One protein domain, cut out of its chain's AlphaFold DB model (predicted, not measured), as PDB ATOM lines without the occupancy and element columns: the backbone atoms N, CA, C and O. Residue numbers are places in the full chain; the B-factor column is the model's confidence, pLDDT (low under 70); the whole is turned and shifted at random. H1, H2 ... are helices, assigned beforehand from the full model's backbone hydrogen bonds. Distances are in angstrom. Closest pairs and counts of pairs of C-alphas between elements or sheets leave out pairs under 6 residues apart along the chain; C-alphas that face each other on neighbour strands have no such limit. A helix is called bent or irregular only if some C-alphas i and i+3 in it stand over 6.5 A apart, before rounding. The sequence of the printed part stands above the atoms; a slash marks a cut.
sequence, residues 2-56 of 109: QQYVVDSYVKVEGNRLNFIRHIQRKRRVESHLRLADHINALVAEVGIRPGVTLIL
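This is residues 2 to 56 of the 109 residues of the protein "Helitron_like_N domain-containing protein" of Araneus ventricosus (UniProt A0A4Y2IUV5). Two helices form an open V, with the long helix H1 as one arm, the shorter H2 as the other and a tight link at the corner; after H2 the last stretch, residues 47 to 56, folds back into the space between the arms. The outer part of H1, residues 2 to 16, sticks out free, and so does the corner, residues 25 to 31. The printed part has 55 residues with two named helices, H1 then H2, and no named strand, and its class is all helix. It is only just extended, close to loose, with a radius of gyration of the C-alphas of 15.4 A, and flat, spanning 45 by 28 by 11 A.

H1, residues 2 to 26, is the longest helix, 36.9 A from C-alpha 2 at (17.853, 53.921, -23.767) to C-alpha 26 at (5.549, 20.244, -32.286). H2, residues 30 to 46, measures 24.5 A and ends with C-alpha 46 at (-17.246, 31.837, -15.916). Neither helix is bent.

H1 and H2 are apart, with no C-alpha of the one within 8 A of the other. The tight link between them has 3 residues. In y, the C-alphas go from 53.921 at Gln 2 to 20.244 at Lys 26 in H1, then from 15.455 at Glu 30 to 31.837 at Val 46 in H2. Every O i to N i+4 pair in H1 is within hydrogen-bond range; in H2 12 of 13 are.

The two C-alphas farthest apart, those of Gln 2 and Glu 45, are 45.0 A apart. Without the stretches that stand free, the body has 33 residues and spans 32 by 17 by 11 A. The printed part has no cut. The mean pLDDT of the printed part is 74.6, with residue 2, residue 25, residues 27 to 34 and residues 49 to 54 under 70.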
ATOM      1  N   GLN A   2      18.737  54.846 -24.508       66.88
ATOM      2  CA  GLN A   2      17.853  53.921 -23.767       66.88
ATOM      3  C   GLN A   2      16.702  53.327 -24.608       66.88
ATOM      4  O   GLN A   2      16.445  52.132 -24.517       66.88
ATOM      5  N   GLN A   3      16.073  54.120 -25.487       75.00
ATOM      6  CA  GLN A   3      14.965  53.659 -26.344       75.00
ATOM      7  C   GLN A   3      15.361  52.491 -27.266       75.00
ATOM      8  O   GLN A   3      14.590  51.558 -27.454       75.00
ATOM      9  N   TYR A   4      16.578  52.533 -27.816       82.38
ATOM     10  CA  TYR A   4      17.086  51.511 -28.736       82.38
ATOM     11  C   TYR A   4      17.318  50.171 -28.031       82.38
ATOM     12  O   TYR A   4      16.967  49.122 -28.562       82.38
ATOM     13  N   VAL A   5      17.850  50.207 -26.804       81.56
ATOM     14  CA  VAL A   5      18.061  48.996 -25.999       81.56
ATOM     15  C   VAL A   5      16.720  48.332 -25.690       81.56
ATOM     16  O   VAL A   5      16.578  47.132 -25.907       81.56
ATOM     17  N   VAL A   6      15.715  49.112 -25.280       83.06
ATOM     18  CA  VAL A   6      14.371  48.588 -24.991       83.06
ATOM     19  C   VAL A   6      13.725  47.993 -26.244       83.06
ATOM     20  O   VAL A   6      13.232  46.872 -26.193       83.06
ATOM     21  N   ASP A   7      13.779  48.689 -27.382       88.56
ATOM     22  CA  ASP A   7      13.208  48.192 -28.641       88.56
ATOM     23  C   ASP A   7      13.904  46.908 -29.129       88.56
ATOM     24  O   ASP A   7      13.252  45.948 -29.543       88.56
ATOM     25  N   SER A   8      15.235  46.841 -29.012       86.06
ATOM     26  CA  SER A   8      15.994  45.635 -29.357       86.06
ATOM     27  C   SER A   8      15.642  44.453 -28.446       86.06
ATOM     28  O   SER A   8      15.437  43.341 -28.937       86.06
ATOM     29  N   TYR A   9      15.474  44.699 -27.143       85.00
ATOM     30  CA  TYR A   9      15.068  43.686 -26.173       85.00
ATOM     31  C   TYR A   9      13.659  43.160 -26.464       85.00
ATOM     32  O   TYR A   9      13.458  41.949 -26.519       85.00
ATOM     33  N   VAL A  10      12.697  44.049 -26.738       86.06
ATOM     34  CA  VAL A  10      11.312  43.662 -27.061       86.06
ATOM     35  C   VAL A  10      11.263  42.769 -28.303       86.06
ATOM     36  O   VAL A  10      10.534  41.776 -28.317       86.06
ATOM     37  N   LYS A  11      12.072  43.063 -29.329       89.50
ATOM     38  CA  LYS A  11      12.160  42.232 -30.542       89.50
ATOM     39  C   LYS A  11      12.734  40.846 -30.260       89.50
ATOM     40  O   LYS A  11      12.188  39.849 -30.737       89.50
ATOM     41  N   VAL A  12      13.816  40.771 -29.486       87.75
ATOM     42  CA  VAL A  12      14.432  39.493 -29.099       87.75
ATOM     43  C   VAL A  12      13.450  38.654 -28.284       87.75
ATOM     44  O   VAL A  12      13.258  37.472 -28.576       87.75
ATOM     45  N   GLU A  13      12.770  39.267 -27.318       83.44
ATOM     46  CA  GLU A  13      11.839  38.556 -26.448       83.44
ATOM     47  C   GLU A  13      10.572  38.118 -27.196       83.44
ATOM     48  O   GLU A  13      10.106  36.988 -27.031       83.44
ATOM     49  N   GLY A  14      10.076  38.942 -28.125       86.06
ATOM     50  CA  GLY A  14       8.998  38.563 -29.040       86.06
ATOM     51  C   GLY A  14       9.354  37.344 -29.899       86.06
ATOM     52  O   GLY A  14       8.548  36.419 -30.042       86.06
ATOM     53  N   ASN A  15      10.585  37.285 -30.413       86.12
ATOM     54  CA  ASN A  15      11.073  36.131 -31.168       86.12
ATOM     55  C   ASN A  15      11.187  34.870 -30.300       86.12
ATOM     56  O   ASN A  15      10.788  33.790 -30.745       86.12
ATOM     57  N   ARG A  16      11.657  34.988 -29.050       83.56
ATOM     58  CA  ARG A  16      11.709  33.860 -28.100       83.56
ATOM     59  C   ARG A  16      10.313  33.311 -27.801       83.56
ATOM     60  O   ARG A  16      10.119  32.097 -27.838       83.56
ATOM     61  N   LEU A  17       9.324  34.177 -27.586       82.69
ATOM     62  CA  LEU A  17       7.935  33.759 -27.366       82.69
ATOM     63  C   LEU A  17       7.333  33.060 -28.595       82.69
ATOM     64  O   LEU A  17       6.672  32.027 -28.458       82.69
ATOM     65  N   ASN A  18       7.596  33.570 -29.801       84.69
ATOM     66  CA  ASN A  18       7.167  32.917 -31.041       84.69
ATOM     67  C   ASN A  18       7.814  31.537 -31.213       84.69
ATOM     68  O   ASN A  18       7.136  30.572 -31.571       84.69
ATOM     69  N   PHE A  19       9.101  31.409 -30.897       83.31
ATOM     70  CA  PHE A  19       9.805  30.131 -30.922       83.31
ATOM     71  C   PHE A  19       9.194  29.111 -29.949       83.31
ATOM     72  O   PHE A  19       8.919  27.973 -30.341       83.31
ATOM     73  N   ILE A  20       8.893  29.526 -28.713       79.62
ATOM     74  CA  ILE A  20       8.221  28.686 -27.710       79.62
ATOM     75  C   ILE A  20       6.862  28.202 -28.226       79.62
ATOM     76  O   ILE A  20       6.575  27.005 -28.169       79.62
ATOM     77  N   ARG A  21       6.058  29.104 -28.803       79.06
ATOM     78  CA  ARG A  21       4.755  28.775 -29.403       79.06
ATOM     79  C   ARG A  21       4.878  27.704 -30.492       79.06
ATOM     80  O   ARG A  21       4.078  26.770 -30.531       79.06
ATOM     81  N   HIS A  22       5.878  27.810 -31.367       78.94
ATOM     82  CA  HIS A  22       6.096  26.835 -32.437       78.94
ATOM     83  C   HIS A  22       6.591  25.480 -31.920       78.94
ATOM     84  O   HIS A  22       6.112  24.440 -32.377       78.94
ATOM     85  N   ILE A  23       7.497  25.468 -30.941       74.31
ATOM     86  CA  ILE A  23       7.998  24.224 -30.337       74.31
ATOM     87  C   ILE A  23       6.906  23.495 -29.570       74.31
ATOM     88  O   ILE A  23       6.827  22.268 -29.646       74.31
ATOM     89  N   GLN A  24       6.051  24.224 -28.857       71.19
ATOM     90  CA  GLN A  24       4.943  23.620 -28.126       71.19
ATOM     91  C   GLN A  24       3.942  22.952 -29.051       71.19
ATOM     92  O   GLN A  24       3.489  21.865 -28.732       71.19
ATOM     93  N   ARG A  25       3.682  23.512 -30.236       68.31
ATOM     94  CA  ARG A  25       2.854  22.840 -31.248       68.31
ATOM     95  C   ARG A  25       3.475  21.525 -31.753       68.31
ATOM     96  O   ARG A  25       2.741  20.633 -32.160       68.31
ATOM     97  N   LYS A  26       4.809  21.405 -31.750       71.81
ATOM     98  CA  LYS A  26       5.549  20.244 -32.286       71.81
ATOM     99  C   LYS A  26       5.802  19.135 -31.251       71.81
ATOM    100  O   LYS A  26       5.934  17.973 -31.628       71.81
ATOM    101  N   ARG A  27       5.929  19.462 -29.961       61.62
ATOM    102  CA  ARG A  27       6.194  18.488 -28.882       61.62
ATOM    103  C   ARG A  27       4.874  17.809 -28.473       61.62
ATOM    104  O   ARG A  27       3.844  18.455 -28.531       61.62
ATOM    105  N   ARG A  28       4.862  16.528 -28.074       61.00
ATOM    106  CA  ARG A  28       3.628  15.815 -27.660       61.00
ATOM    107  C   ARG A  28       2.992  16.500 -26.437       61.00
ATOM    108  O   ARG A  28       3.454  16.322 -25.316       61.00
ATOM    109  N   VAL A  29       1.958  17.305 -26.689       59.53
ATOM    110  CA  VAL A  29       1.284  18.214 -25.738       59.53
ATOM    111  C   VAL A  29       0.280  17.485 -24.846       59.53
ATOM    112  O   VAL A  29      -0.380  18.136 -24.062       59.53
ATOM    113  N   GLU A  30       0.120  16.165 -24.926       57.91
ATOM    114  CA  GLU A  30      -1.029  15.455 -24.335       57.91
ATOM    115  C   GLU A  30      -1.288  15.786 -22.847       57.91
ATOM    116  O   GLU A  30      -2.427  16.037 -22.456       57.91
ATOM    117  N   SER A  31      -0.238  15.911 -22.028       62.66
ATOM    118  CA  SER A  31      -0.361  16.326 -20.619       62.66
ATOM    119  C   SER A  31      -0.768  17.795 -20.440       62.66
ATOM    120  O   SER A  31      -1.489  18.141 -19.506       62.66
ATOM    121  N   HIS A  32      -0.326  18.669 -21.336       65.00
ATOM    122  CA  HIS A  32      -0.652  20.092 -21.349       65.00
ATOM    123  C   HIS A  32      -2.005  20.382 -22.003       65.00
ATOM    124  O   HIS A  32      -2.653  21.349 -21.621       65.00
ATOM    125  N   LEU A  33      -2.439  19.537 -22.940       66.44
ATOM    126  CA  LEU A  33      -3.736  19.608 -23.595       66.44
ATOM    127  C   LEU A  33      -4.837  19.365 -22.567       66.44
ATOM    128  O   LEU A  33      -5.692  20.216 -22.404       66.44
ATOM    129  N   ARG A  34      -4.723  18.304 -21.758       68.69
ATOM    130  CA  ARG A  34      -5.683  18.022 -20.674       68.69
ATOM    131  C   ARG A  34      -5.788  19.159 -19.656       68.69
ATOM    132  O   ARG A  34      -6.877  19.457 -19.174       68.69
ATOM    133  N   LEU A  35      -4.662  19.796 -19.325       72.00
ATOM    134  CA  LEU A  35      -4.646  20.963 -18.442       72.00
ATOM    135  C   LEU A  35      -5.313  22.175 -19.109       72.00
ATOM    136  O   LEU A  35      -6.092  22.871 -18.466       72.00
ATOM    137  N   ALA A  36      -5.027  22.416 -20.391       73.06
ATOM    138  CA  ALA A  36      -5.654  23.484 -21.162       73.06
ATOM    139  C   ALA A  36      -7.165  23.259 -21.317       73.06
ATOM    140  O   ALA A  36      -7.928  24.198 -21.131       73.06
ATOM    141  N   ASP A  37      -7.604  22.028 -21.572       74.81
ATOM    142  CA  ASP A  37      -9.012  21.649 -21.691       74.81
ATOM    143  C   ASP A  37      -9.760  21.852 -20.368       74.81
ATOM    144  O   ASP A  37     -10.860  22.399 -20.363       74.81
ATOM    145  N   HIS A  38      -9.144  21.494 -19.235       76.88
ATOM    146  CA  HIS A  38      -9.718  21.750 -17.912       76.88
ATOM    147  C   HIS A  38      -9.855  23.252 -17.620       76.88
ATOM    148  O   HIS A  38     -10.899  23.699 -17.152       76.88
ATOM    149  N   ILE A  39      -8.828  24.045 -17.943       76.69
ATOM    150  CA  ILE A  39      -8.878  25.507 -17.801       76.69
ATOM    151  C   ILE A  39      -9.952  26.096 -18.722       76.69
ATOM    152  O   ILE A  39     -10.727  26.941 -18.288       76.69
ATOM    153  N   ASN A  40     -10.039  25.633 -19.970       74.75
ATOM    154  CA  ASN A  40     -11.050  26.082 -20.925       74.75
ATOM    155  C   ASN A  40     -12.473  25.739 -20.459       74.75
ATOM    156  O   ASN A  40     -13.366  26.562 -20.632       74.75
ATOM    157  N   ALA A  41     -12.681  24.575 -19.834       79.12
ATOM    158  CA  ALA A  41     -13.968  24.194 -19.254       79.12
ATOM    159  C   ALA A  41     -14.374  25.116 -18.090       79.12
ATOM    160  O   ALA A  41     -15.488  25.633 -18.084       79.12
ATOM    161  N   LEU A  42     -13.453  25.403 -17.162       74.81
ATOM    162  CA  LEU A  42     -13.688  26.349 -16.059       74.81
ATOM    163  C   LEU A  42     -13.964  27.771 -16.566       74.81
ATOM    164  O   LEU A  42     -14.808  28.492 -16.045       74.81
ATOM    165  N   VAL A  43     -13.254  28.188 -17.610       71.94
ATOM    166  CA  VAL A  43     -13.415  29.510 -18.220       71.94
ATOM    167  C   VAL A  43     -14.756  29.632 -18.959       71.94
ATOM    168  O   VAL A  43     -15.363  30.704 -18.929       71.94
ATOM    169  N   ALA A  44     -15.249  28.542 -19.560       71.19
ATOM    170  CA  ALA A  44     -16.574  28.480 -20.171       71.19
ATOM    171  C   ALA A  44     -17.706  28.625 -19.137       71.19
ATOM    172  O   ALA A  44     -18.688  29.305 -19.427       71.19
ATOM    173  N   GLU A  45     -17.550  28.073 -17.927       74.94
ATOM    174  CA  GLU A  45     -18.498  28.287 -16.819       74.94
ATOM    175  C   GLU A  45     -18.527  29.748 -16.340       74.94
ATOM    176  O   GLU A  45     -19.583  30.264 -15.981       74.94
ATOM    177  N   VAL A  46     -17.383  30.439 -16.374       77.62
ATOM    178  CA  VAL A  46     -17.246  31.837 -15.916       77.62
ATOM    179  C   VAL A  46     -17.541  32.856 -17.037       77.62
ATOM    180  O   VAL A  46     -17.625  34.058 -16.791       77.62
ATOM    181  N   GLY A  47     -17.740  32.406 -18.281       70.81
ATOM    182  CA  GLY A  47     -18.099  33.259 -19.423       70.81
ATOM    183  C   GLY A  47     -16.968  34.161 -19.940       70.81
ATOM    184  O   GLY A  47     -17.216  35.101 -20.700       70.81
ATOM    185  N   ILE A  48     -15.718  33.896 -19.555       74.25
ATOM    186  CA  ILE A  48     -14.545  34.643 -20.029       74.25
ATOM    187  C   ILE A  48     -14.080  34.013 -21.350       74.25
ATOM    188  O   ILE A  48     -14.098  32.800 -21.505       74.25
ATOM    189  N   ARG A  49     -13.661  34.807 -22.344       60.22
ATOM    190  CA  ARG A  49     -13.061  34.252 -23.572       60.22
ATOM    191  C   ARG A  49     -11.599  33.889 -23.290       60.22
ATOM    192  O   ARG A  49     -10.818  34.807 -23.029       60.22
ATOM    193  N   PRO A  50     -11.195  32.609 -23.347       63.72
ATOM    194  CA  PRO A  50      -9.804  32.257 -23.116       63.72
ATOM    195  C   PRO A  50      -8.946  32.751 -24.285       63.72
ATOM    196  O   PRO A  50      -9.252  32.520 -25.457       63.72
ATOM    197  N   GLY A  51      -7.858  33.455 -23.966       65.56
ATOM    198  CA  GLY A  51      -6.778  33.699 -24.919       65.56
ATOM    199  C   GLY A  51      -6.021  32.406 -25.245       65.56
ATOM    200  O   GLY A  51      -6.265  31.355 -24.658       65.56
ATOM    201  N   VAL A  52      -5.059  32.471 -26.170       65.00
ATOM    202  CA  VAL A  52      -4.215  31.309 -26.498       65.00
ATOM    203  C   VAL A  52      -3.393  30.906 -25.272       65.00
ATOM    204  O   VAL A  52      -2.506  31.649 -24.849       65.00
ATOM    205  N   THR A  53      -3.652  29.718 -24.723       65.75
ATOM    206  CA  THR A  53      -2.893  29.167 -23.596       65.75
ATOM    207  C   THR A  53      -1.474  28.821 -24.050       65.75
ATOM    208  O   THR A  53      -1.238  27.801 -24.698       65.75
ATOM    209  N   LEU A  54      -0.514  29.687 -23.729       67.94
ATOM    210  CA  LEU A  54       0.911  29.428 -23.918       67.94
ATOM    211  C   LEU A  54       1.523  29.105 -22.570       67.94
ATOM    212  O   LEU A  54       1.474  29.904 -21.636       67.94
ATOM    213  N   ILE A  55       2.123  27.929 -22.472       71.44
ATOM    214  CA  ILE A  55       2.857  27.563 -21.275       71.44
ATOM    215  C   ILE A  55       4.243  28.193 -21.387       71.44
ATOM    216  O   ILE A  55       4.982  27.919 -22.322       71.44
ATOM    217  N   LEU A  56       4.648  29.034 -20.448       75.38
ATOM    218  CA  LEU A  56       6.030  29.514 -20.448       75.38
ATOM    219  C   LEU A  56       6.952  28.395 -19.956       75.38
ATOM    220  O   LEU A  56       6.619  27.698 -18.997       75.38
TER     221      LEU A  56